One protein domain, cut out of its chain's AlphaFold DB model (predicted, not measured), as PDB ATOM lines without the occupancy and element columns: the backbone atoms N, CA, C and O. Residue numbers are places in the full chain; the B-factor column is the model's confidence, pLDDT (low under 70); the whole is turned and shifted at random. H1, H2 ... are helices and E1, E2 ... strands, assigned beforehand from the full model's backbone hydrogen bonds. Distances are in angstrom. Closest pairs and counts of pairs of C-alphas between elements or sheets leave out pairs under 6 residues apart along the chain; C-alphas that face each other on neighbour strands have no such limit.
ATOM      1  N   GLU A   4     -31.796  40.643 -55.988       50.62
ATOM      2  CA  GLU A   4     -31.015  41.557 -56.827       50.62
ATOM      3  C   GLU A   4     -31.756  41.980 -58.108       50.62
ATOM      4  O   GLU A   4     -31.706  43.154 -58.473       50.62
ATOM      5  N   GLU A   5     -32.520  41.084 -58.746       51.12
ATOM      6  CA  GLU A   5     -33.322  41.389 -59.947       51.12
ATOM      7  C   GLU A   5     -34.492  42.358 -59.672       51.12
ATOM      8  O   GLU A   5     -35.031  42.950 -60.605       51.12
ATOM      9  N   LYS A   6     -34.863  42.570 -58.397       52.53
ATOM     10  CA  LYS A   6     -35.828  43.596 -57.947       52.53
ATOM     11  C   LYS A   6     -35.166  44.883 -57.401       52.53
ATOM     12  O   LYS A   6     -35.863  45.704 -56.811       52.53
ATOM     13  N   HIS A   7     -33.856  45.088 -57.592       51.06
ATOM     14  CA  HIS A   7     -33.085  46.250 -57.099       51.06
ATOM     15  C   HIS A   7     -32.992  46.406 -55.562       51.06
ATOM     16  O   HIS A   7     -32.823  47.518 -55.063       51.06
ATOM     17  N   LEU A   8     -33.043  45.316 -54.788       55.34
ATOM     18  CA  LEU A   8     -32.994  45.350 -53.315       55.34
ATOM     19  C   LEU A   8     -31.659  44.815 -52.763       55.34
ATOM     20  O   LEU A   8     -31.629  43.946 -51.895       55.34
ATOM     21  N   ALA A   9     -30.532  45.312 -53.284       56.41
ATOM     22  CA  ALA A   9     -29.202  44.865 -52.865       56.41
ATOM     23  C   ALA A   9     -28.861  45.324 -51.421       56.41
ATOM     24  O   ALA A   9     -28.926  46.527 -51.129       56.41
ATOM     25  N   PRO A  10     -28.414  44.420 -50.518       54.12
ATOM     26  CA  PRO A  10     -28.130  44.740 -49.109       54.12
ATOM     27  C   PRO A  10     -27.080  45.848 -48.934       54.12
ATOM     28  O   PRO A  10     -27.148  46.671 -48.020       54.12
ATOM     29  N   THR A  11     -26.103  45.892 -49.840       52.78
ATOM     30  CA  THR A  11     -24.957  46.810 -49.794       52.78
ATOM     31  C   THR A  11     -25.303  48.246 -50.182       52.78
ATOM     32  O   THR A  11     -24.584  49.166 -49.787       52.78
ATOM     33  N   THR A  12     -26.388  48.471 -50.927       53.81
ATOM     34  CA  THR A  12     -26.844  49.817 -51.319       53.81
ATOM     35  C   THR A  12     -27.689  50.461 -50.216       53.81
ATOM     36  O   THR A  12     -27.561  51.659 -49.981       53.81
ATOM     37  N   PHE A  13     -28.477  49.663 -49.487       53.56
ATOM     38  CA  PHE A  13     -29.391  50.125 -48.436       53.56
ATOM     39  C   PHE A  13     -28.676  50.542 -47.135       53.56
ATOM     40  O   PHE A  13     -28.878  51.649 -46.635       53.56
ATOM     41  N   TYR A  14     -27.765  49.720 -46.598       55.59
ATOM     42  CA  TYR A  14     -27.097  50.046 -45.322       55.59
ATOM     43  C   TYR A  14     -26.013  51.123 -45.439       55.59
ATOM     44  O   TYR A  14     -25.664  51.752 -44.442       55.59
ATOM     45  N   LYS A  15     -25.555  51.441 -46.659       54.16
ATOM     46  CA  LYS A  15     -24.743  52.644 -46.908       54.16
ATOM     47  C   LYS A  15     -25.486  53.948 -46.576       54.16
ATOM     48  O   LYS A  15     -24.824  54.965 -46.399       54.16
ATOM     49  N   GLN A  16     -26.821  53.929 -46.480       52.03
ATOM     50  CA  GLN A  16     -27.653  55.108 -46.212       52.03
ATOM     51  C   GLN A  16     -28.223  55.170 -44.775       52.03
ATOM     52  O   GLN A  16     -28.671  56.240 -44.368       52.03
ATOM     53  N   HIS A  17     -28.179  54.083 -43.981       51.91
ATOM     54  CA  HIS A  17     -28.943  53.974 -42.717       51.91
ATOM     55  C   HIS A  17     -28.197  53.397 -41.482       51.91
ATOM     56  O   HIS A  17     -28.839  53.097 -40.476       51.91
ATOM     57  N   GLY A  18     -26.859  53.292 -41.494       58.12
ATOM     58  CA  GLY A  18     -26.038  52.975 -40.304       58.12
ATOM     59  C   GLY A  18     -25.356  51.595 -40.315       58.12
ATOM     60  O   GLY A  18     -25.384  50.889 -41.319       58.12
ATOM     61  N   GLU A  19     -24.706  51.217 -39.203       59.28
ATOM     62  CA  GLU A  19     -23.838  50.023 -39.115       59.28
ATOM     63  C   GLU A  19     -24.583  48.694 -39.367       59.28
ATOM     64  O   GLU A  19     -25.607  48.394 -38.743       59.28
ATOM     65  N   PHE A  20     -24.042  47.887 -40.287       67.50
ATOM     66  CA  PHE A  20     -24.527  46.557 -40.671       67.50
ATOM     67  C   PHE A  20     -23.931  45.497 -39.736       67.50
ATOM     68  O   PHE A  20     -22.724  45.255 -39.752       67.50
ATOM     69  N   THR A  21     -24.758  44.885 -38.888       72.62
ATOM     70  CA  THR A  21     -24.298  43.919 -37.883       72.62
ATOM     71  C   THR A  21     -24.146  42.516 -38.476       72.62
ATOM     72  O   THR A  21     -24.718  42.191 -39.517       72.62
ATOM     73  N   LEU A  22     -23.412  41.640 -37.779       71.94
ATOM     74  CA  LEU A  22     -23.309  40.219 -38.147       71.94
ATOM     75  C   LEU A  22     -24.688  39.537 -38.214       71.94
ATOM     76  O   LEU A  22     -24.945  38.786 -39.144       71.94
ATOM     77  N   LYS A  23     -25.610  39.880 -37.304       74.00
ATOM     78  CA  LYS A  23     -26.983  39.346 -37.309       74.00
ATOM     79  C   LYS A  23     -27.811  39.815 -38.508       74.00
ATOM     80  O   LYS A  23     -28.660  39.060 -38.978       74.00
ATOM     81  N   ASP A  24     -27.572  41.039 -38.989       74.25
ATOM     82  CA  ASP A  24     -28.207  41.538 -40.213       74.25
ATOM     83  C   ASP A  24     -27.698  40.725 -41.411       74.25
ATOM     84  O   ASP A  24     -28.494  40.242 -42.212       74.25
ATOM     85  N   ARG A  25     -26.380  40.490 -41.495       79.06
ATOM     86  CA  ARG A  25     -25.768  39.665 -42.549       79.06
ATOM     87  C   ARG A  25     -26.325  38.241 -42.573       79.06
ATOM     88  O   ARG A  25     -26.641  37.744 -43.651       79.06
ATOM     89  N   ASP A  26     -26.448  37.615 -41.406       83.12
ATOM     90  CA  ASP A  26     -26.966  36.251 -41.283       83.12
ATOM     91  C   ASP A  26     -28.429  36.164 -41.743       83.12
ATOM     92  O   ASP A  26     -28.783  35.252 -42.489       83.12
ATOM     93  N   LEU A  27     -29.262  37.148 -41.371       85.88
ATOM     94  CA  LEU A  27     -30.643  37.245 -41.853       85.88
ATOM     95  C   LEU A  27     -30.686  37.377 -43.381       85.88
ATOM     96  O   LEU A  27     -31.406  36.633 -44.038       85.88
ATOM     97  N   TRP A  28     -29.914  38.302 -43.955       82.69
ATOM     98  CA  TRP A  28     -29.899  38.530 -45.403       82.69
ATOM     99  C   TRP A  28     -29.470  37.296 -46.189       82.69
ATOM    100  O   TRP A  28     -30.130  36.932 -47.158       82.69
ATOM    101  N   HIS A  29     -28.411  36.629 -45.737       84.94
ATOM    102  CA  HIS A  29     -27.946  35.390 -46.347       84.94
ATOM    103  C   HIS A  29     -29.024  34.299 -46.289       84.94
ATOM    104  O   HIS A  29     -29.234  33.582 -47.263       84.94
ATOM    105  N   LEU A  30     -29.746  34.187 -45.172       88.00
ATOM    106  CA  LEU A  30     -30.845  33.235 -45.029       88.00
ATOM    107  C   LEU A  30     -32.013  33.549 -45.979       88.00
ATOM    108  O   LEU A  30     -32.510  32.640 -46.645       88.00
ATOM    109  N   LEU A  31     -32.422  34.818 -46.091       89.50
ATOM    110  CA  LEU A  31     -33.478  35.240 -47.020       89.50
ATOM    111  C   LEU A  31     -33.079  34.982 -48.480       89.50
ATOM    112  O   LEU A  31     -33.874  34.452 -49.251       89.50
ATOM    113  N   GLU A  32     -31.844  35.310 -48.857       85.38
ATOM    114  CA  GLU A  32     -31.319  35.094 -50.207       85.38
ATOM    115  C   GLU A  32     -31.239  33.605 -50.556       85.38
ATOM    116  O   GLU A  32     -31.743  33.180 -51.597       85.38
ATOM    117  N   GLN A  33     -30.677  32.785 -49.662       86.81
ATOM    118  CA  GLN A  33     -30.616  31.341 -49.866       86.81
ATOM    119  C   GLN A  33     -32.004  30.737 -50.043       86.81
ATOM    120  O   GLN A  33     -32.192  29.904 -50.934       86.81
ATOM    121  N   PHE A  34     -32.971  31.181 -49.238       88.56
ATOM    122  CA  PHE A  34     -34.344  30.719 -49.349       88.56
ATOM    123  C   PHE A  34     -34.993  31.187 -50.654       88.56
ATOM    124  O   PHE A  34     -35.639  30.387 -51.316       88.56
ATOM    125  N   ALA A  35     -34.786  32.440 -51.067       86.06
ATOM    126  CA  ALA A  35     -35.302  32.984 -52.325       86.06
ATOM    127  C   ALA A  35     -34.730  32.291 -53.576       86.06
ATOM    128  O   ALA A  35     -35.366  32.304 -54.629       86.06
ATOM    129  N   LEU A  36     -33.538  31.695 -53.474       84.50
ATOM    130  CA  LEU A  36     -32.893  30.967 -54.567       84.50
ATOM    131  C   LEU A  36     -33.330  29.502 -54.654       84.50
ATOM    132  O   LEU A  36     -33.522  28.987 -55.752       84.50
ATOM    133  N   HIS A  37     -33.464  28.826 -53.513       86.38
ATOM    134  CA  HIS A  37     -33.598  27.365 -53.474       86.38
ATOM    135  C   HIS A  37     -34.965  26.883 -52.973       86.38
ATOM    136  O   HIS A  37     -35.261  25.690 -53.043       86.38
ATOM    137  N   GLY A  38     -35.789  27.792 -52.451       87.31
ATOM    138  CA  GLY A  38     -37.007  27.449 -51.734       87.31
ATOM    139  C   GLY A  38     -36.718  26.654 -50.464       87.31
ATOM    140  O   GLY A  38     -35.580  26.494 -50.016       87.31
ATOM    141  N   GLY A  39     -37.778  26.135 -49.862       91.50
ATOM    142  CA  GLY A  39     -37.663  25.329 -48.658       91.50
ATOM    143  C   GLY A  39     -39.009  25.125 -47.993       91.50
ATOM    144  O   GLY A  39     -39.907  25.952 -48.088       91.50
ATOM    145  N   ARG A  40     -39.177  24.003 -47.291       93.19
ATOM    146  CA  ARG A  40     -40.422  23.751 -46.547       93.19
ATOM    147  C   ARG A  40     -40.451  24.451 -45.190       93.19
ATOM    148  O   ARG A  40     -41.542  24.693 -44.686       93.19
ATOM    149  N   VAL A  41     -39.289  24.767 -44.619       95.25
ATOM    150  CA  VAL A  41     -39.138  25.388 -43.296       95.25
ATOM    151  C   VAL A  41     -38.335  26.671 -43.450       95.25
ATOM    152  O   VAL A  41     -37.208  26.626 -43.937       95.25
ATOM    153  N   LEU A  42     -38.910  27.788 -43.019       94.69
ATOM    154  CA  LEU A  42     -38.246  29.081 -42.919       94.69
ATOM    155  C   LEU A  42     -38.160  29.465 -41.437       94.69
ATOM    156  O   LEU A  42     -39.176  29.775 -40.816       94.69
ATOM    157  N   ASP A  43     -36.961  29.422 -40.863       93.50
ATOM    158  CA  ASP A  43     -36.737  29.773 -39.461       93.50
ATOM    159  C   ASP A  43     -36.103  31.160 -39.344       93.50
ATOM    160  O   ASP A  43     -34.964  31.377 -39.743       93.50
ATOM    161  N   LEU A  44     -36.868  32.099 -38.794       92.56
ATOM    162  CA  LEU A  44     -36.448  33.467 -38.510       92.56
ATOM    163  C   LEU A  44     -36.402  33.756 -37.000       92.56
ATOM    164  O   LEU A  44     -36.217  34.906 -36.598       92.56
ATOM    165  N   SER A  45     -36.579  32.743 -36.149       86.25
ATOM    166  CA  SER A  45     -36.798  32.900 -34.704       86.25
ATOM    167  C   SER A  45     -35.650  33.599 -33.963       86.25
ATOM    168  O   SER A  45     -35.889  34.258 -32.951       86.25
ATOM    169  N   ALA A  46     -34.423  33.523 -34.487       84.88
ATOM    170  CA  ALA A  46     -33.229  34.150 -33.915       84.88
ATOM    171  C   ALA A  46     -32.960  35.596 -34.399       84.88
ATOM    172  O   ALA A  46     -31.982  36.210 -33.964       84.88
ATOM    173  N   HIS A  47     -33.797  36.145 -35.289       85.25
ATOM    174  CA  HIS A  47     -33.520  37.382 -36.039       85.25
ATOM    175  C   HIS A  47     -34.460  38.555 -35.688       85.25
ATOM    176  O   HIS A  47     -34.816  39.345 -36.560       85.25
ATOM    177  N   ASP A  48     -34.853  38.699 -34.419       76.38
ATOM    178  CA  ASP A  48     -35.782  39.736 -33.930       76.38
ATOM    179  C   ASP A  48     -35.382  41.178 -34.308       76.38
ATOM    180  O   ASP A  48     -36.090  41.839 -35.067       76.38
ATOM    181  N   PHE A  49     -34.224  41.651 -33.841       72.25
ATOM    182  CA  PHE A  49     -33.733  43.012 -34.078       72.25
ATOM    183  C   PHE A  49     -33.369  43.263 -35.543       72.25
ATOM    184  O   PHE A  49     -33.472  44.391 -36.017       72.25
ATOM    185  N   ALA A  50     -32.931  42.225 -36.258       76.62
ATOM    186  CA  ALA A  50     -32.572  42.338 -37.667       76.62
ATOM    187  C   ALA A  50     -33.831  42.534 -38.527       76.62
ATOM    188  O   ALA A  50     -33.867  43.443 -39.350       76.62
ATOM    189  N   LEU A  51     -34.899  41.765 -38.271       80.00
ATOM    190  CA  LEU A  51     -36.175  41.882 -38.985       80.00
ATOM    191  C   LEU A  51     -36.861  43.239 -38.790       80.00
ATOM    192  O   LEU A  51     -37.474  43.736 -39.729       80.00
ATOM    193  N   GLU A  52     -36.758  43.857 -37.607       75.88
ATOM    194  CA  GLU A  52     -37.309  45.202 -37.369       75.88
ATOM    195  C   GLU A  52     -36.607  46.298 -38.189       75.88
ATOM    196  O   GLU A  52     -37.197  47.349 -38.441       75.88
ATOM    197  N   ARG A  53     -35.357  46.063 -38.605       75.44
ATOM    198  CA  ARG A  53     -34.544  47.020 -39.370       75.44
ATOM    199  C   ARG A  53     -34.678  46.856 -40.882       75.44
ATOM    200  O   ARG A  53     -34.237  47.743 -41.612       75.44
ATOM    201  N   VAL A  54     -35.248  45.746 -41.355       76.62
ATOM    202  CA  VAL A  54     -35.486  45.529 -42.786       76.62
ATOM    203  C   VAL A  54     -36.677  46.387 -43.234       76.62
ATOM    204  O   VAL A  54     -37.725  46.350 -42.584       76.62
ATOM    205  N   PRO A  55     -36.563  47.144 -44.343       78.56
ATOM    206  CA  PRO A  55     -37.682  47.898 -44.892       78.56
ATOM    207  C   PRO A  55     -38.903  47.007 -45.150       78.56
ATOM    208  O   PRO A  55     -38.747  45.901 -45.682       78.56
ATOM    209  N   PRO A  56     -40.123  47.465 -44.821       79.75
ATOM    210  CA  PRO A  56     -41.344  46.714 -45.097       79.75
ATOM    211  C   PRO A  56     -41.461  46.267 -46.558       79.75
ATOM    212  O   PRO A  56     -41.856  45.133 -46.807       79.75
ATOM    213  N   GLU A  57     -41.038  47.107 -47.506       80.94
ATOM    214  CA  GLU A  57     -41.108  46.859 -48.950       80.94
ATOM    215  C   GLU A  57     -40.237  45.667 -49.369       80.94
ATOM    216  O   GLU A  57     -40.622  44.876 -50.231       80.94
ATOM    217  N   VAL A  58     -39.074  45.501 -48.729       82.06
ATOM    218  CA  VAL A  58     -38.190  44.348 -48.951       82.06
ATOM    219  C   VAL A  58     -38.874  43.072 -48.485       82.06
ATOM    220  O   VAL A  58     -38.892  42.075 -49.205       82.06
ATOM    221  N   MET A  59     -39.437  43.096 -47.276       87.94
ATOM    222  CA  MET A  59     -40.099  41.921 -46.721       87.94
ATOM    223  C   MET A  59     -41.369  41.574 -47.497       87.94
ATOM    224  O   MET A  59     -41.644  40.395 -47.689       87.94
ATOM    225  N   GLU A  60     -42.115  42.562 -47.992       87.44
ATOM    226  CA  GLU A  60     -43.252  42.353 -48.895       87.44
ATOM    227  C   GLU A  60     -42.811  41.701 -50.209       87.44
ATOM    228  O   GLU A  60     -43.363  40.667 -50.590       87.44
ATOM    229  N   ALA A  61     -41.751  42.214 -50.843       84.44
ATOM    230  CA  ALA A  61     -41.190  41.619 -52.052       84.44
ATOM    231  C   ALA A  61     -40.692  40.182 -51.826       84.44
ATOM    232  O   ALA A  61     -40.832  39.340 -52.716       84.44
ATOM    233  N   PHE A  62     -40.130  39.892 -50.650       89.19
ATOM    234  CA  PHE A  62     -39.752  38.540 -50.244       89.19
ATOM    235  C   PHE A  62     -40.977  37.645 -50.010       89.19
ATOM    236  O   PHE A  62     -40.993  36.499 -50.450       89.19
ATOM    237  N   GLY A  63     -42.038  38.178 -49.400       89.25
ATOM    238  CA  GLY A  63     -43.323  37.495 -49.264       89.25
ATOM    239  C   GLY A  63     -43.918  37.088 -50.615       89.25
ATOM    240  O   GLY A  63     -44.427  35.975 -50.740       89.25
ATOM    241  N   ASP A  64     -43.801  37.934 -51.643       88.62
ATOM    242  CA  ASP A  64     -44.181  37.582 -53.019       88.62
ATOM    243  C   ASP A  64     -43.361  36.400 -53.544       88.62
ATOM    244  O   ASP A  64     -43.929  35.429 -54.040       88.62
ATOM    245  N   ILE A  65     -42.034  36.443 -53.373       88.44
ATOM    246  CA  ILE A  65     -41.135  35.353 -53.786       88.44
ATOM    247  C   ILE A  65     -41.541  34.047 -53.100       88.44
ATOM    248  O   ILE A  65     -41.671  33.021 -53.760       88.44
ATOM    249  N   CYS A  66     -41.813  34.075 -51.795       89.69
ATOM    250  CA  CYS A  66     -42.250  32.898 -51.050       89.69
ATOM    251  C   CYS A  66     -43.572  32.292 -51.553       89.69
ATOM    252  O   CYS A  66     -43.811  31.110 -51.310       89.69
ATOM    253  N   ARG A  67     -44.443  33.064 -52.218       88.50
ATOM    254  CA  ARG A  67     -45.693  32.540 -52.796       88.50
ATOM    255  C   ARG A  67     -45.469  31.800 -54.110       88.50
ATOM    256  O   ARG A  67     -46.201  30.848 -54.375       88.50
ATOM    257  N   ASP A  68     -44.457  32.209 -54.867       88.00
ATOM    258  CA  ASP A  68     -44.194  31.713 -56.220       88.00
ATOM    259  C   ASP A  68     -43.052  30.680 -56.274       88.00
ATOM    260  O   ASP A  68     -42.902  29.972 -57.269       88.00
ATOM    261  N   ILE A  69     -42.234  30.586 -55.220       88.62
ATOM    262  CA  ILE A  69     -41.073  29.690 -55.158       88.62
ATOM    263  C   ILE A  69     -41.460  28.222 -54.941       88.62
ATOM    264  O   ILE A  69     -42.390  27.908 -54.195       88.62
ATOM    265  N   GLU A  70     -40.695  27.306 -55.540       87.25
ATOM    266  CA  GLU A  70     -40.905  25.864 -55.422       87.25
ATOM    267  C   GLU A  70     -39.657  25.158 -54.851       87.25
ATOM    268  O   GLU A  70     -38.589  25.234 -55.458       87.25
ATOM    269  N   PRO A  71     -39.763  24.455 -53.703       88.81
ATOM    270  CA  PRO A  71     -40.963  24.293 -52.878       88.81
ATOM    271  C   PRO A  71     -41.283  25.548 -52.034       88.81
ATOM    272  O   PRO A  71     -40.358  26.160 -51.490       88.81
ATOM    273  N   PRO A  72     -42.575  25.885 -51.840       90.75
ATOM    274  CA  PRO A  72     -42.972  27.017 -51.005       90.75
ATOM    275  C   PRO A  72     -42.832  26.693 -49.505       90.75
ATOM    276  O   PRO A  72     -42.906  25.514 -49.117       90.75
ATOM    277  N   PRO A  73     -42.723  27.719 -48.635       94.06
ATOM    278  CA  PRO A  73     -42.677  27.525 -47.192       94.06
ATOM    279  C   PRO A  73     -43.986  26.915 -46.688       94.06
ATOM    280  O   PRO A  73     -45.081  27.419 -46.945       94.06
ATOM    281  N   GLN A  74     -43.861  25.829 -45.931       94.88
ATOM    282  CA  GLN A  74     -44.966  25.173 -45.227       94.88
ATOM    283  C   GLN A  74     -44.914  25.455 -43.724       94.88
ATOM    284  O   GLN A  74     -45.944  25.396 -43.053       94.88
ATOM    285  N   GLU A  75     -43.737  25.779 -43.198       96.94
ATOM    286  CA  GLU A  75     -43.493  26.094 -41.800       96.94
ATOM    287  C   GLU A  75     -42.682  27.382 -41.688       96.94
ATOM    288  O   GLU A  75     -41.666  27.540 -42.364       96.94
ATOM    289  N   LEU A  76     -43.153  28.302 -40.849       96.31
ATOM    290  CA  LEU A  76     -42.493  29.573 -40.570       96.31
ATOM    291  C   LEU A  76     -42.320  29.729 -39.062       96.31
ATOM    292  O   LEU A  76     -43.310  29.683 -38.331       96.31
ATOM    293  N   LEU A  77     -41.092  29.951 -38.601       95.25
ATOM    294  CA  LEU A  77     -40.801  30.295 -37.210       95.25
ATOM    295  C   LEU A  77     -40.419  31.772 -37.141       95.25
ATOM    296  O   LEU A  77     -39.463  32.206 -37.772       95.25
ATOM    297  N   LEU A  78     -41.193  32.556 -36.399       92.44
ATOM    298  CA  LEU A  78     -40.969  33.980 -36.190       92.44
ATOM    299  C   LEU A  78     -40.416  34.236 -34.784       92.44
ATOM    300  O   LEU A  78     -40.737  33.495 -33.849       92.44
ATOM    301  N   PRO A  79     -39.641  35.318 -34.611       86.81
ATOM    302  CA  PRO A  79     -39.233  35.766 -33.288       86.81
ATOM    303  C   PRO A  79     -40.443  36.243 -32.457       86.81
ATOM    304  O   PRO A  79     -41.558  36.379 -32.981       86.81
ATOM    305  N   PRO A  80     -40.255  36.545 -31.158       82.06
ATOM    306  CA  PRO A  80     -41.291  37.161 -30.334       82.06
ATOM    307  C   PRO A  80     -41.777  38.488 -30.939       82.06
ATOM    308  O   PRO A  80     -41.037  39.466 -31.002       82.06
ATOM    309  N   LEU A  81     -43.045  38.554 -31.352       82.75
ATOM    310  CA  LEU A  81     -43.642  39.740 -31.986       82.75
ATOM    311  C   LEU A  81     -44.960  40.156 -31.312       82.75
ATOM    312  O   LEU A  81     -45.646  39.354 -30.675       82.75
ATOM    313  N   LYS A  82     -45.353  41.429 -31.483       82.31
ATOM    314  CA  LYS A  82     -46.656  41.961 -31.015       82.31
ATOM    315  C   LYS A  82     -47.812  41.717 -31.987       82.31
ATOM    316  O   LYS A  82     -48.968  41.787 -31.576       82.31
ATOM    317  N   LYS A  83     -47.520  41.508 -33.273       87.06
ATOM    318  CA  LYS A  83     -48.497  41.348 -34.362       87.06
ATOM    319  C   LYS A  83     -47.918  40.456 -35.460       87.06
ATOM    320  O   LYS A  83     -46.701  40.334 -35.556       87.06
ATOM    321  N   LEU A  84     -48.786  39.873 -36.285       90.00
ATOM    322  CA  LEU A  84     -48.362  39.162 -37.490       90.00
ATOM    323  C   LEU A  84     -47.843  40.180 -38.528       90.00
ATOM    324  O   LEU A  84     -48.545  41.169 -38.779       90.00
ATOM    325  N   PRO A  85     -46.643  39.996 -39.107       89.69
ATOM    326  CA  PRO A  85     -46.150  40.859 -40.177       89.69
ATOM    327  C   PRO A  85     -47.016  40.764 -41.441       89.69
ATOM    328  O   PRO A  85     -47.520  39.694 -41.770       89.69
ATOM    329  N   LEU A  86     -47.167  41.875 -42.171       89.19
ATOM    330  CA  LEU A  86     -48.040  41.933 -43.352       89.19
ATOM    331  C   LEU A  86     -47.564  41.038 -44.501       89.19
ATOM    332  O   LEU A  86     -48.397  40.417 -45.152       89.19
ATOM    333  N   TRP A  87     -46.251  40.917 -44.701       90.69
ATOM    334  CA  TRP A  87     -45.656  40.092 -45.761       90.69
ATOM    335  C   TRP A  87     -45.955  38.592 -45.628       90.69
ATOM    336  O   TRP A  87     -45.861  37.848 -46.598       90.69
ATOM    337  N   VAL A  88     -46.339  38.142 -44.428       92.94
ATOM    338  CA  VAL A  88     -46.716  36.748 -44.162       92.94
ATOM    339  C   VAL A  88     -48.107  36.436 -44.728       92.94
ATOM    340  O   VAL A  88     -48.451  35.273 -44.933       92.94
ATOM    341  N   ASN A  89     -48.932  37.453 -44.992       90.62
ATOM    342  CA  ASN A  89     -50.296  37.263 -45.477       90.62
ATOM    343  C   ASN A  89     -50.329  36.488 -46.801       90.62
ATOM    344  O   ASN A  89     -49.597  36.791 -47.738       90.62
ATOM    345  N   GLY A  90     -51.230  35.508 -46.898       86.75
ATOM    346  CA  GLY A  90     -51.416  34.720 -48.115       86.75
ATOM    347  C   GLY A  90     -50.357  33.643 -48.360       86.75
ATOM    348  O   GLY A  90     -50.494  32.899 -49.331       86.75
ATOM    349  N   LEU A  91     -49.343  33.502 -47.497       91.88
ATOM    350  CA  LEU A  91     -48.384  32.402 -47.603       91.88
ATOM    351  C   LEU A  91     -49.077  31.039 -47.390       91.88
ATOM    352  O   LEU A  91     -49.950  30.915 -46.522       91.88
ATOM    353  N   PRO A  92     -48.688  29.983 -48.132       89.94
ATOM    354  CA  PRO A  92     -49.313  28.660 -48.064       89.94
ATOM    355  C   PRO A  92     -48.856  27.831 -46.842       89.94
ATOM    356  O   PRO A  92     -48.658  26.618 -46.947       89.94
ATOM    357  N   LEU A  93     -48.721  28.472 -45.678       94.88
ATOM    358  CA  LEU A  93     -48.215  27.875 -44.440       94.88
ATOM    359  C   LEU A  93     -49.193  26.847 -43.860       94.88
ATOM    360  O   LEU A  93     -50.384  27.120 -43.719       94.88
ATOM    361  N   GLN A  94     -48.665  25.695 -43.449       95.50
ATOM    362  CA  GLN A  94     -49.347  24.698 -42.619       95.50
ATOM    363  C   GLN A  94     -49.027  24.893 -41.132       95.50
ATOM    364  O   GLN A  94     -49.888  24.638 -40.286       95.50
ATOM    365  N   ARG A  95     -47.817  25.363 -40.804       96.88
ATOM    366  CA  ARG A  95     -47.356  25.614 -39.435       96.88
ATOM    367  C   ARG A  95     -46.786  27.024 -39.282       96.88
ATOM    368  O   ARG A  95     -46.021  27.484 -40.124       96.88
ATOM    369  N   LEU A  96     -47.146  27.692 -38.191       96.44
ATOM    370  CA  LEU A  96     -46.607  28.995 -37.808       96.44
ATOM    371  C   LEU A  96     -46.177  28.950 -36.340       96.44
ATOM    372  O   LEU A  96     -47.018  28.783 -35.458       96.44
ATOM    373  N   GLY A  97     -44.885  29.115 -36.083       94.88
ATOM    374  CA  GLY A  97     -44.334  29.332 -34.751       94.88
ATOM    375  C   GLY A  97     -44.165  30.823 -34.483       94.88
ATOM    376  O   GLY A  97     -43.528  31.530 -35.252       94.88
ATOM    377  N   MET A  98     -44.736  31.310 -33.388       91.44
ATOM    378  CA  MET A  98     -44.539  32.660 -32.854       91.44
ATOM    379  C   MET A  98     -44.248  32.555 -31.356       91.44
ATOM    380  O   MET A  98     -45.018  33.037 -30.517       91.44
ATOM    381  N   HIS A  99     -43.171  31.849 -31.013       86.69
ATOM    382  CA  HIS A  99     -42.805  31.583 -29.624       86.69
ATOM    383  C   HIS A  99     -42.562  32.896 -28.879       86.69
ATOM    384  O   HIS A  99     -41.733  33.709 -29.275       86.69
ATOM    385  N   GLY A 100     -43.310  33.122 -27.797       75.12
ATOM    386  CA  GLY A 100     -43.202  34.359 -27.019       75.12
ATOM    387  C   GLY A 100     -44.019  35.526 -27.580       75.12
ATOM    388  O   GLY A 100     -43.740  36.679 -27.248       75.12
ATOM    389  N   PHE A 101     -45.043  35.260 -28.401       85.56
ATOM    390  CA  PHE A 101     -46.019  36.272 -28.808       85.56
ATOM    391  C   PHE A 101     -46.615  37.009 -27.595       85.56
ATOM    392  O   PHE A 101     -47.198  36.410 -26.688       85.56
ATOM    393  N   PHE A 102     -46.513  38.338 -27.603       78.06
ATOM    394  CA  PHE A 102     -46.866  39.189 -26.460       78.06
ATOM    395  C   PHE A 102     -47.913  40.261 -26.794       78.06
ATOM    396  O   PHE A 102     -48.191  41.155 -25.989       78.06
ATOM    397  N   GLY A 103     -48.525  40.172 -27.978       81.94
ATOM    398  CA  GLY A 103     -49.652  41.011 -28.370       81.94
ATOM    399  C   GLY A 103     -50.965  40.608 -27.691       81.94
ATOM    400  O   GLY A 103     -51.171  39.467 -27.287       81.94
ATOM    401  N   GLN A 104     -51.913  41.546 -27.598       86.56
ATOM    402  CA  GLN A 104     -53.270  41.244 -27.112       86.56
ATOM    403  C   GLN A 104     -54.178  40.660 -28.202       86.56
ATOM    404  O   GLN A 104     -55.207  40.052 -27.894       86.56
ATOM    405  N   ARG A 105     -53.841  40.887 -29.477       90.25
ATOM    406  CA  ARG A 105     -54.632  40.461 -30.634       90.25
ATOM    407  C   ARG A 105     -53.722  39.901 -31.720       90.25
ATOM    408  O   ARG A 105     -52.768  40.571 -32.099       90.25
ATOM    409  N   LEU A 106     -54.058  38.724 -32.238       92.00
ATOM    410  CA  LEU A 106     -53.425  38.125 -33.414       92.00
ATOM    411  C   LEU A 106     -54.509  37.778 -34.435       92.00
ATOM    412  O   LEU A 106     -55.513  37.161 -34.079       92.00
ATOM    413  N   ASP A 107     -54.314  38.171 -35.689       91.62
ATOM    414  CA  ASP A 107     -55.219  37.839 -36.788       91.62
ATOM    415  C   ASP A 107     -54.444  37.055 -37.848       91.62
ATOM    416  O   ASP A 107     -53.552  37.597 -38.488       91.62
ATOM    417  N   ALA A 108     -54.764  35.769 -37.980       91.88
ATOM    418  CA  ALA A 108     -54.157  34.828 -38.918       91.88
ATOM    419  C   ALA A 108     -55.177  34.338 -39.963       91.88
ATOM    420  O   ALA A 108     -54.988  33.296 -40.588       91.88
ATOM    421  N   ARG A 109     -56.287  35.068 -40.165       89.81
ATOM    422  CA  ARG A 109     -57.308  34.716 -41.173       89.81
ATOM    423  C   ARG A 109     -56.774  34.763 -42.607       89.81
ATOM    424  O   ARG A 109     -57.321  34.094 -43.473       89.81
ATOM    425  N   SER A 110     -55.710  35.529 -42.842       88.94
ATOM    426  CA  SER A 110     -55.005  35.624 -44.125       88.94
ATOM    427  C   SER A 110     -54.188  34.375 -44.480       88.94
ATOM    428  O   SER A 110     -53.613  34.331 -45.565       88.94
ATOM    429  N   LEU A 111     -54.130  33.365 -43.602       91.62
ATOM    430  CA  LEU A 111     -53.388  32.115 -43.791       91.62
ATOM    431  C   LEU A 111     -54.358  30.926 -43.918       91.62
ATOM    432  O   LEU A 111     -54.560  30.186 -42.954       91.62
ATOM    433  N   PRO A 112     -54.984  30.705 -45.086       79.31
ATOM    434  CA  PRO A 112     -56.090  29.752 -45.224       79.31
ATOM    435  C   PRO A 112     -55.680  28.282 -45.043       79.31
ATOM    436  O   PRO A 112     -56.528  27.451 -44.728       79.31
ATOM    437  N   ARG A 113     -54.395  27.948 -45.232       89.88
ATOM    438  CA  ARG A 113     -53.856  26.581 -45.094       89.88
ATOM    439  C   ARG A 113     -53.301  26.270 -43.701       89.88
ATOM    440  O   ARG A 113     -52.826  25.155 -43.489       89.88
ATOM    441  N   LEU A 114     -53.375  27.213 -42.759       94.50
ATOM    442  CA  LEU A 114     -52.753  27.070 -41.446       94.50
ATOM    443  C   LEU A 114     -53.454  25.994 -40.609       94.50
ATOM    444  O   LEU A 114     -54.620  26.133 -40.235       94.50
ATOM    445  N   GLN A 115     -52.713  24.939 -40.275       94.75
ATOM    446  CA  GLN A 115     -53.171  23.813 -39.461       94.75
ATOM    447  C   GLN A 115     -52.673  23.911 -38.021       94.75
ATOM    448  O   GLN A 115     -53.394  23.524 -37.106       94.75
ATOM    449  N   HIS A 116     -51.484  24.475 -37.796       96.31
ATOM    450  CA  HIS A 116     -50.919  24.632 -36.457       96.31
ATOM    451  C   HIS A 116     -50.355  26.034 -36.239       96.31
ATOM    452  O   HIS A 116     -49.556  26.523 -37.034       96.31
ATOM    453  N   LEU A 117     -50.746  26.651 -35.128       95.00
ATOM    454  CA  LEU A 117     -50.167  27.887 -34.619       95.00
ATOM    455  C   LEU A 117     -49.559  27.596 -33.249       95.00
ATOM    456  O   LEU A 117     -50.296  27.303 -32.312       95.00
ATOM    457  N   ASP A 118     -48.245  27.695 -33.119       94.19
ATOM    458  CA  ASP A 118     -47.559  27.518 -31.844       94.19
ATOM    459  C   ASP A 118     -47.087  28.868 -31.302       94.19
ATOM    460  O   ASP A 118     -46.200  29.509 -31.859       94.19
ATOM    461  N   LEU A 119     -47.695  29.319 -30.208       91.94
ATOM    462  CA  LEU A 119     -47.329  30.564 -29.532       91.94
ATOM    463  C   LEU A 119     -46.263  30.348 -28.447       91.94
ATOM    464  O   LEU A 119     -45.771  31.318 -27.863       91.94
ATOM    465  N   GLY A 120     -45.913  29.096 -28.137       88.31
ATOM    466  CA  GLY A 120     -45.046  28.762 -27.014       88.31
ATOM    467  C   GLY A 120     -45.615  29.282 -25.690       88.31
ATOM    468  O   GLY A 120     -46.762  29.000 -25.333       88.31
ATOM    469  N   THR A 121     -44.812  30.052 -24.947       84.81
ATOM    470  CA  THR A 121     -45.249  30.657 -23.678       84.81
ATOM    471  C   THR A 121     -46.072  31.923 -23.920       84.81
ATOM    472  O   THR A 121     -45.566  32.892 -24.482       84.81
ATOM    473  N   VAL A 122     -47.322  31.942 -23.448       83.38
ATOM    474  CA  VAL A 122     -48.252  33.078 -23.593       83.38
ATOM    475  C   VAL A 122     -48.436  33.868 -22.289       83.38
ATOM    476  O   VAL A 122     -48.316  33.304 -21.195       83.38
ATOM    477  N   PRO A 123     -48.775  35.174 -22.365       75.25
ATOM    478  CA  PRO A 123     -49.072  35.988 -21.192       75.25
ATOM    479  C   PRO A 123     -50.289  35.478 -20.409       75.25
ATOM    480  O   PRO A 123     -51.169  34.791 -20.922       75.25
ATOM    481  N   THR A 124     -50.378  35.896 -19.149       72.75
ATOM    482  CA  THR A 124     -51.496  35.599 -18.236       72.75
ATOM    483  C   THR A 124     -52.724  36.480 -18.467       72.75
ATOM    484  O   THR A 124     -53.787  36.239 -17.896       72.75
ATOM    485  N   LYS A 125     -52.585  37.514 -19.304       74.75
ATOM    486  CA  LYS A 125     -53.621  38.505 -19.615       74.75
ATOM    487  C   LYS A 125     -54.534  38.025 -20.745       74.75
ATOM    488  O   LYS A 125     -54.235  37.072 -21.460       74.75
ATOM    489  N   ARG A 126     -55.663  38.720 -20.930       83.06
ATOM    490  CA  ARG A 126     -56.577  38.451 -22.050       83.06
ATOM    491  C   ARG A 126     -55.838  38.592 -23.381       83.06
ATOM    492  O   ARG A 126     -55.211  39.615 -23.642       83.06
ATOM    493  N   MET A 127     -56.003  37.589 -24.232       87.62
ATOM    494  CA  MET A 127     -55.515  37.564 -25.606       87.62
ATOM    495  C   MET A 127     -56.644  37.081 -26.512       87.62
ATOM    496  O   MET A 127     -57.412  36.196 -26.133       87.62
ATOM    497  N   THR A 128     -56.769  37.678 -27.693       91.69
ATOM    498  CA  THR A 128     -57.746  37.277 -28.709       91.69
ATOM    499  C   THR A 128     -57.026  36.875 -29.986       91.69
ATOM    500  O   THR A 128     -56.301  37.678 -30.563       91.69
ATOM    501  N   LEU A 129     -57.259  35.657 -30.449       92.69
ATOM    502  CA  LEU A 129     -56.734  35.140 -31.704       92.69
ATOM    503  C   LEU A 129     -57.885  34.970 -32.691       92.69
ATOM    504  O   LEU A 129     -58.969  34.524 -32.311       92.69
ATOM    505  N   ARG A 130     -57.650  35.294 -33.957       92.56
ATOM    506  CA  ARG A 130     -58.520  34.919 -35.071       92.56
ATOM    507  C   ARG A 130     -57.741  33.975 -35.967       92.56
ATOM    508  O   ARG A 130     -56.749  34.390 -36.554       92.56
ATOM    509  N   VAL A 131     -58.168  32.723 -36.036       92.56
ATOM    510  CA  VAL A 131     -57.463  31.657 -36.766       92.56
ATOM    511  C   VAL A 131     -58.434  30.902 -37.677       92.56
ATOM    512  O   VAL A 131     -59.642  30.938 -37.418       92.56
ATOM    513  N   PRO A 132     -57.955  30.213 -38.727       90.56
ATOM    514  CA  PRO A 132     -58.790  29.309 -39.517       90.56
ATOM    515  C   PRO A 132     -59.460  28.233 -38.653       90.56
ATOM    516  O   PRO A 132     -58.918  27.816 -37.630       90.56
ATOM    517  N   THR A 133     -60.636  27.749 -39.062       86.69
ATOM    518  CA  THR A 133     -61.459  26.836 -38.243       86.69
ATOM    519  C   THR A 133     -60.743  25.545 -37.827       86.69
ATOM    520  O   THR A 133     -60.943  25.074 -36.703       86.69
ATOM    521  N   GLN A 134     -59.897  25.010 -38.711       83.50
ATOM    522  CA  GLN A 134     -59.143  23.762 -38.524       83.50
ATOM    523  C   GLN A 134     -57.792  23.963 -37.813       83.50
ATOM    524  O   GLN A 134     -57.092  22.991 -37.547       83.50
ATOM    525  N   CYS A 135     -57.410  25.207 -37.505       91.19
ATOM    526  CA  CYS A 135     -56.121  25.511 -36.896       91.19
ATOM    527  C   CYS A 135     -56.097  25.106 -35.412       91.19
ATOM    528  O   CYS A 135     -56.917  25.562 -34.607       91.19
ATOM    529  N   VAL A 136     -55.131  24.267 -35.041       91.50
ATOM    530  CA  VAL A 136     -54.815  23.907 -33.658       91.50
ATOM    531  C   VAL A 136     -53.824  24.919 -33.098       91.50
ATOM    532  O   VAL A 136     -52.748  25.119 -33.657       91.50
ATOM    533  N   VAL A 137     -54.175  25.538 -31.969       92.31
ATOM    534  CA  VAL A 137     -53.297  26.494 -31.285       92.31
ATOM    535  C   VAL A 137     -52.587  25.816 -30.117       92.31
ATOM    536  O   VAL A 137     -53.232  25.414 -29.147       92.31
ATOM    537  N   GLY A 138     -51.263  25.714 -30.213       91.44
ATOM    538  CA  GLY A 138     -50.371  25.337 -29.125       91.44
ATOM    539  C   GLY A 138     -49.975  26.570 -28.321       91.44
ATOM    540  O   GLY A 138     -49.509  27.563 -28.872       91.44
ATOM    541  N   ALA A 139     -50.209  26.535 -27.013       90.38
ATOM    542  CA  ALA A 139     -49.742  27.565 -26.097       90.38
ATOM    543  C   ALA A 139     -49.692  27.013 -24.670       90.38
ATOM    544  O   ALA A 139     -50.571  26.254 -24.246       90.38
ATOM    545  N   VAL A 140     -48.692  27.442 -23.911       88.12
ATOM    546  CA  VAL A 140     -48.526  27.127 -22.492       88.12
ATOM    547  C   VAL A 140     -48.385  28.409 -21.688       88.12
ATOM    548  O   VAL A 140     -47.885  29.421 -22.170       88.12
ATOM    549  N   HIS A 141     -48.844  28.395 -20.445       83.69
ATOM    550  CA  HIS A 141     -48.503  29.452 -19.505       83.69
ATOM    551  C   HIS A 141     -47.074  29.252 -18.978       83.69
ATOM    552  O   HIS A 141     -46.510  28.164 -19.083       83.69
ATOM    553  N   ALA A 142     -46.501  30.280 -18.348       79.25
ATOM    554  CA  ALA A 142     -45.144  30.218 -17.791       79.25
ATOM    555  C   ALA A 142     -44.958  29.154 -16.684       79.25
ATOM    556  O   ALA A 142     -43.828  28.832 -16.328       79.25
ATOM    557  N   ASP A 143     -46.049  28.582 -16.154       76.75
ATOM    558  CA  ASP A 143     -46.033  27.444 -15.226       76.75
ATOM    559  C   ASP A 143     -46.110  26.065 -15.903       76.75
ATOM    560  O   ASP A 143     -46.340  25.063 -15.218       76.75
ATOM    561  N   GLY A 144     -45.950  26.017 -17.230       80.75
ATOM    562  CA  GLY A 144     -45.932  24.806 -18.051       80.75
ATOM    563  C   GLY A 144     -47.310  24.211 -18.348       80.75
ATOM    564  O   GLY A 144     -47.414  23.241 -19.096       80.75
ATOM    565  N   ARG A 145     -48.394  24.765 -17.790       83.12
ATOM    566  CA  ARG A 145     -49.751  24.260 -18.044       83.12
ATOM    567  C   ARG A 145     -50.270  24.747 -19.393       83.12
ATOM    568  O   ARG A 145     -50.080  25.905 -19.757       83.12
ATOM    569  N   ALA A 146     -51.014  23.886 -20.087       85.44
ATOM    570  CA  ALA A 146     -51.662  24.231 -21.349       85.44
ATOM    571  C   ALA A 146     -52.614  25.433 -21.199       85.44
ATOM    572  O   ALA A 146     -53.446  25.490 -20.282       85.44
ATOM    573  N   ALA A 147     -52.502  26.381 -22.125       86.00
ATOM    574  CA  ALA A 147     -53.343  27.562 -22.196       86.00
ATOM    575  C   ALA A 147     -54.755  27.192 -22.674       86.00
ATOM    576  O   ALA A 147     -54.937  26.504 -23.678       86.00
ATOM    577  N   LYS A 148     -55.784  27.651 -21.951       85.50
ATOM    578  CA  LYS A 148     -57.185  27.355 -22.289       85.50
ATOM    579  C   LYS A 148     -57.819  28.509 -23.057       85.50
ATOM    580  O   LYS A 148     -57.970  29.612 -22.526       85.50
ATOM    581  N   PHE A 149     -58.281  28.219 -24.268       86.31
ATOM    582  CA  PHE A 149     -59.003  29.167 -25.111       86.31
ATOM    583  C   PHE A 149     -60.503  28.884 -25.111       86.31
ATOM    584  O   PHE A 149     -60.938  27.743 -25.252       86.31
ATOM    585  N   MET A 150     -61.307  29.938 -24.994       86.81
ATOM    586  CA  MET A 150     -62.726  29.880 -25.336       86.81
ATOM    587  C   MET A 150     -62.883  30.144 -26.824       86.81
ATOM    588  O   MET A 150     -62.380  31.147 -27.324       86.81
ATOM    589  N   SER A 151     -63.592  29.256 -27.508       85.19
ATOM    590  CA  SER A 151     -63.862  29.373 -28.936       85.19
ATOM    591  C   SER A 151     -65.252  29.946 -29.164       85.19
ATOM    592  O   SER A 151     -66.220  29.441 -28.605       85.19
ATOM    593  N   GLN A 152     -65.353  30.941 -30.038       81.44
ATOM    594  CA  GLN A 152     -66.613  31.403 -30.615       81.44
ATOM    595  C   GLN A 152     -66.493  31.295 -32.142       81.44
ATOM    596  O   GLN A 152     -65.513  31.778 -32.717       81.44
ATOM    597  N   GLY A 153     -67.426  30.581 -32.776       71.56
ATOM    598  CA  GLY A 153     -67.415  30.344 -34.223       71.56
ATOM    599  C   GLY A 153     -68.105  31.464 -35.003       71.56
ATOM    600  O   GLY A 153     -69.106  31.999 -34.530       71.56
ATOM    601  N   ALA A 154     -67.562  31.792 -36.178       60.44
ATOM    602  CA  ALA A 154     -68.224  32.549 -37.241       60.44
ATOM    603  C   ALA A 154     -67.550  32.217 -38.590       60.44
ATOM    604  O   ALA A 154     -66.326  32.178 -38.663       60.44
ATOM    605  N   ASP A 155     -68.345  31.945 -39.623       61.03
ATOM    606  CA  ASP A 155     -68.001  31.610 -41.019       61.03
ATOM    607  C   ASP A 155     -66.507  31.600 -41.409       61.03
ATOM    608  O   ASP A 155     -65.851  32.632 -41.563       61.03
ATOM    609  N   GLY A 156     -65.956  30.395 -41.606       69.56
ATOM    610  CA  GLY A 156     -64.595  30.160 -42.120       69.56
ATOM    611  C   GLY A 156     -63.442  30.390 -41.129       69.56
ATOM    612  O   GLY A 156     -62.305  30.024 -41.429       69.56
ATOM    613  N   HIS A 157     -63.706  30.950 -39.944       81.69
ATOM    614  CA  HIS A 157     -62.690  31.214 -38.924       81.69
ATOM    615  C   HIS A 157     -63.218  31.033 -37.490       81.69
ATOM    616  O   HIS A 157     -64.407  30.865 -37.224       81.69
ATOM    617  N   ARG A 158     -62.308  31.037 -36.514       89.06
ATOM    618  CA  ARG A 158     -62.631  30.943 -35.086       89.06
ATOM    619  C   ARG A 158     -61.980  32.080 -34.327       89.06
ATOM    620  O   ARG A 158     -60.808  32.396 -34.538       89.06
ATOM    621  N   VAL A 159     -62.738  32.668 -33.404       90.00
ATOM    622  CA  VAL A 159     -62.202  33.608 -32.422       90.00
ATOM    623  C   VAL A 159     -61.871  32.827 -31.160       90.00
ATOM    624  O   VAL A 159     -62.764  32.309 -30.488       90.00
ATOM    625  N   LEU A 160     -60.586  32.748 -30.834       90.44
ATOM    626  CA  LEU A 160     -60.089  32.112 -29.624       90.44
ATOM    627  C   LEU A 160     -59.732  33.189 -28.606       90.44
ATOM    628  O   LEU A 160     -58.902  34.057 -28.862       90.44
ATOM    629  N   ARG A 161     -60.362  33.148 -27.434       89.56
ATOM    630  CA  ARG A 161     -60.065  34.061 -26.325       89.56
ATOM    631  C   ARG A 161     -59.345  33.302 -25.226       89.56
ATOM    632  O   ARG A 161     -59.932  32.402 -24.623       89.56
ATOM    633  N   LEU A 162     -58.096  33.670 -24.959       86.06
ATOM    634  CA  LEU A 162     -57.331  33.118 -23.847       86.06
ATOM    635  C   LEU A 162     -58.002  33.523 -22.535       86.06
ATOM    636  O   LEU A 162     -58.232  34.713 -22.290       86.06
ATOM    637  N   ARG A 163     -58.324  32.538 -21.692       78.00
ATOM    638  CA  ARG A 163     -58.783  32.823 -20.331       78.00
ATOM    639  C   ARG A 163     -57.597  33.329 -19.507       78.00
ATOM    640  O   ARG A 163     -56.590  32.622 -19.453       78.00
TER     641      ARG A 163
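What this domain is: This is residues 4 to 163 of the 586 residues of the protein "Toxin_15 domain-containing protein" of Hydrogenophaga sp. PBC (UniProt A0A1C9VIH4). The chain is wound in stacked turns: the parallel sheet E1 E2 E3 E5 E7 makes one wall, and H4, the stretch of residues 79 to 94, E4 and E6 make the wall across from it. H2 covers the E1 end, with H1 beyond it, and at the other end the hairpin E8 E9 carries on the second sheet from E6. The printed part has 160 residues, with four named helices and nine named strands in the order H1 H2 E1 H3 H4 E2 E3 E4 E5 E6 E7 E8 E9; the second sheet, E4 E6 E9 E8, is mixed, and the class is mixed, helices and strands. The whole is compact, with a radius of gyration of the C-alphas of 16.7 A, yet elongated, spanning 48 by 30 by 21 A.

How they stand to each other: Begin with the largest sheet: E1, residues 41 to 43, E2, 75 to 78, E3, 95 to 98, E5, 116 to 121, and E7, 136 to 140, are parallel, with E1 and E7 at the edges. Look for N 42 and O 75 at 2.8 A, N 97 and O 76 at 2.8 A, N 98 and O 118 at 2.8 A, and N 138 and O 117 at 2.8 A, each within hydrogen-bond range. H2, residues 22 to 37, only grazes this sheet with its residues 27 to 34. H2 touches H3, residues 48 to 53, about perpendicular at 83 degrees, with the C-alphas of Asp 24 and Ala 50 closest at 5.1 A. H2 touches H4, residues 56 to 68, at a shallow tilt of 29 degrees, the same way, with the C-alphas of Ala 35 and Ile 65 closest at 6.5 A. E1, H3, H4 and E2 form a strand-helix-strand unit, two parallel neighbour strands with helices between, and its crossover is right-handed. H1, residues 10 to 17, is close to H2 but not clearly touching; the C-alphas of Pro 10 and Trp 28 are closest at 7.4 A. In the second sheet, only just strongly twisted with C-alphas up to 4.4 A off its plane, E4, residues 105 to 107, is parallel to E6, 127 to 132, with N 130 and O 106 at 2.8 A. E9, residues 157 to 162, is antiparallel to E6, with N 160 and O 129 at 2.8 A, and forms a hairpin with E8, 149 to 154, with N 161 and O 150 at 2.8 A. In H2 and H4 every O i to N i+4 pair is within hydrogen-bond range; in H1 it is 1 of 4, with 2 of 5 O i to N i+3 pairs, and in H3 1 of 2.

Where its parts are: Find C-alpha 10 at (-28.130, 44.740, -49.109), where H1 begins. H2 starts at C-alpha 22, (-23.309, 40.219, -38.147), and runs 22.5 A; H4 runs 18.9 A. Among the strands, E6 measures 16.5 A, E9 16.1 A, E8 15.6 A and E5 15.2 A. E9 ends at C-alpha 162, (-57.331, 33.118, -23.847).

The domain as a whole: The C-alphas of Lys 15 and Gly 153 are the two farthest apart, at 49.8 A. The printed part has no cut. The link from E2 to E3, 16 residues, is long. Mean pLDDT of the printed part is 82.9; residues 4 to 20 and 154 to 156 are under 70.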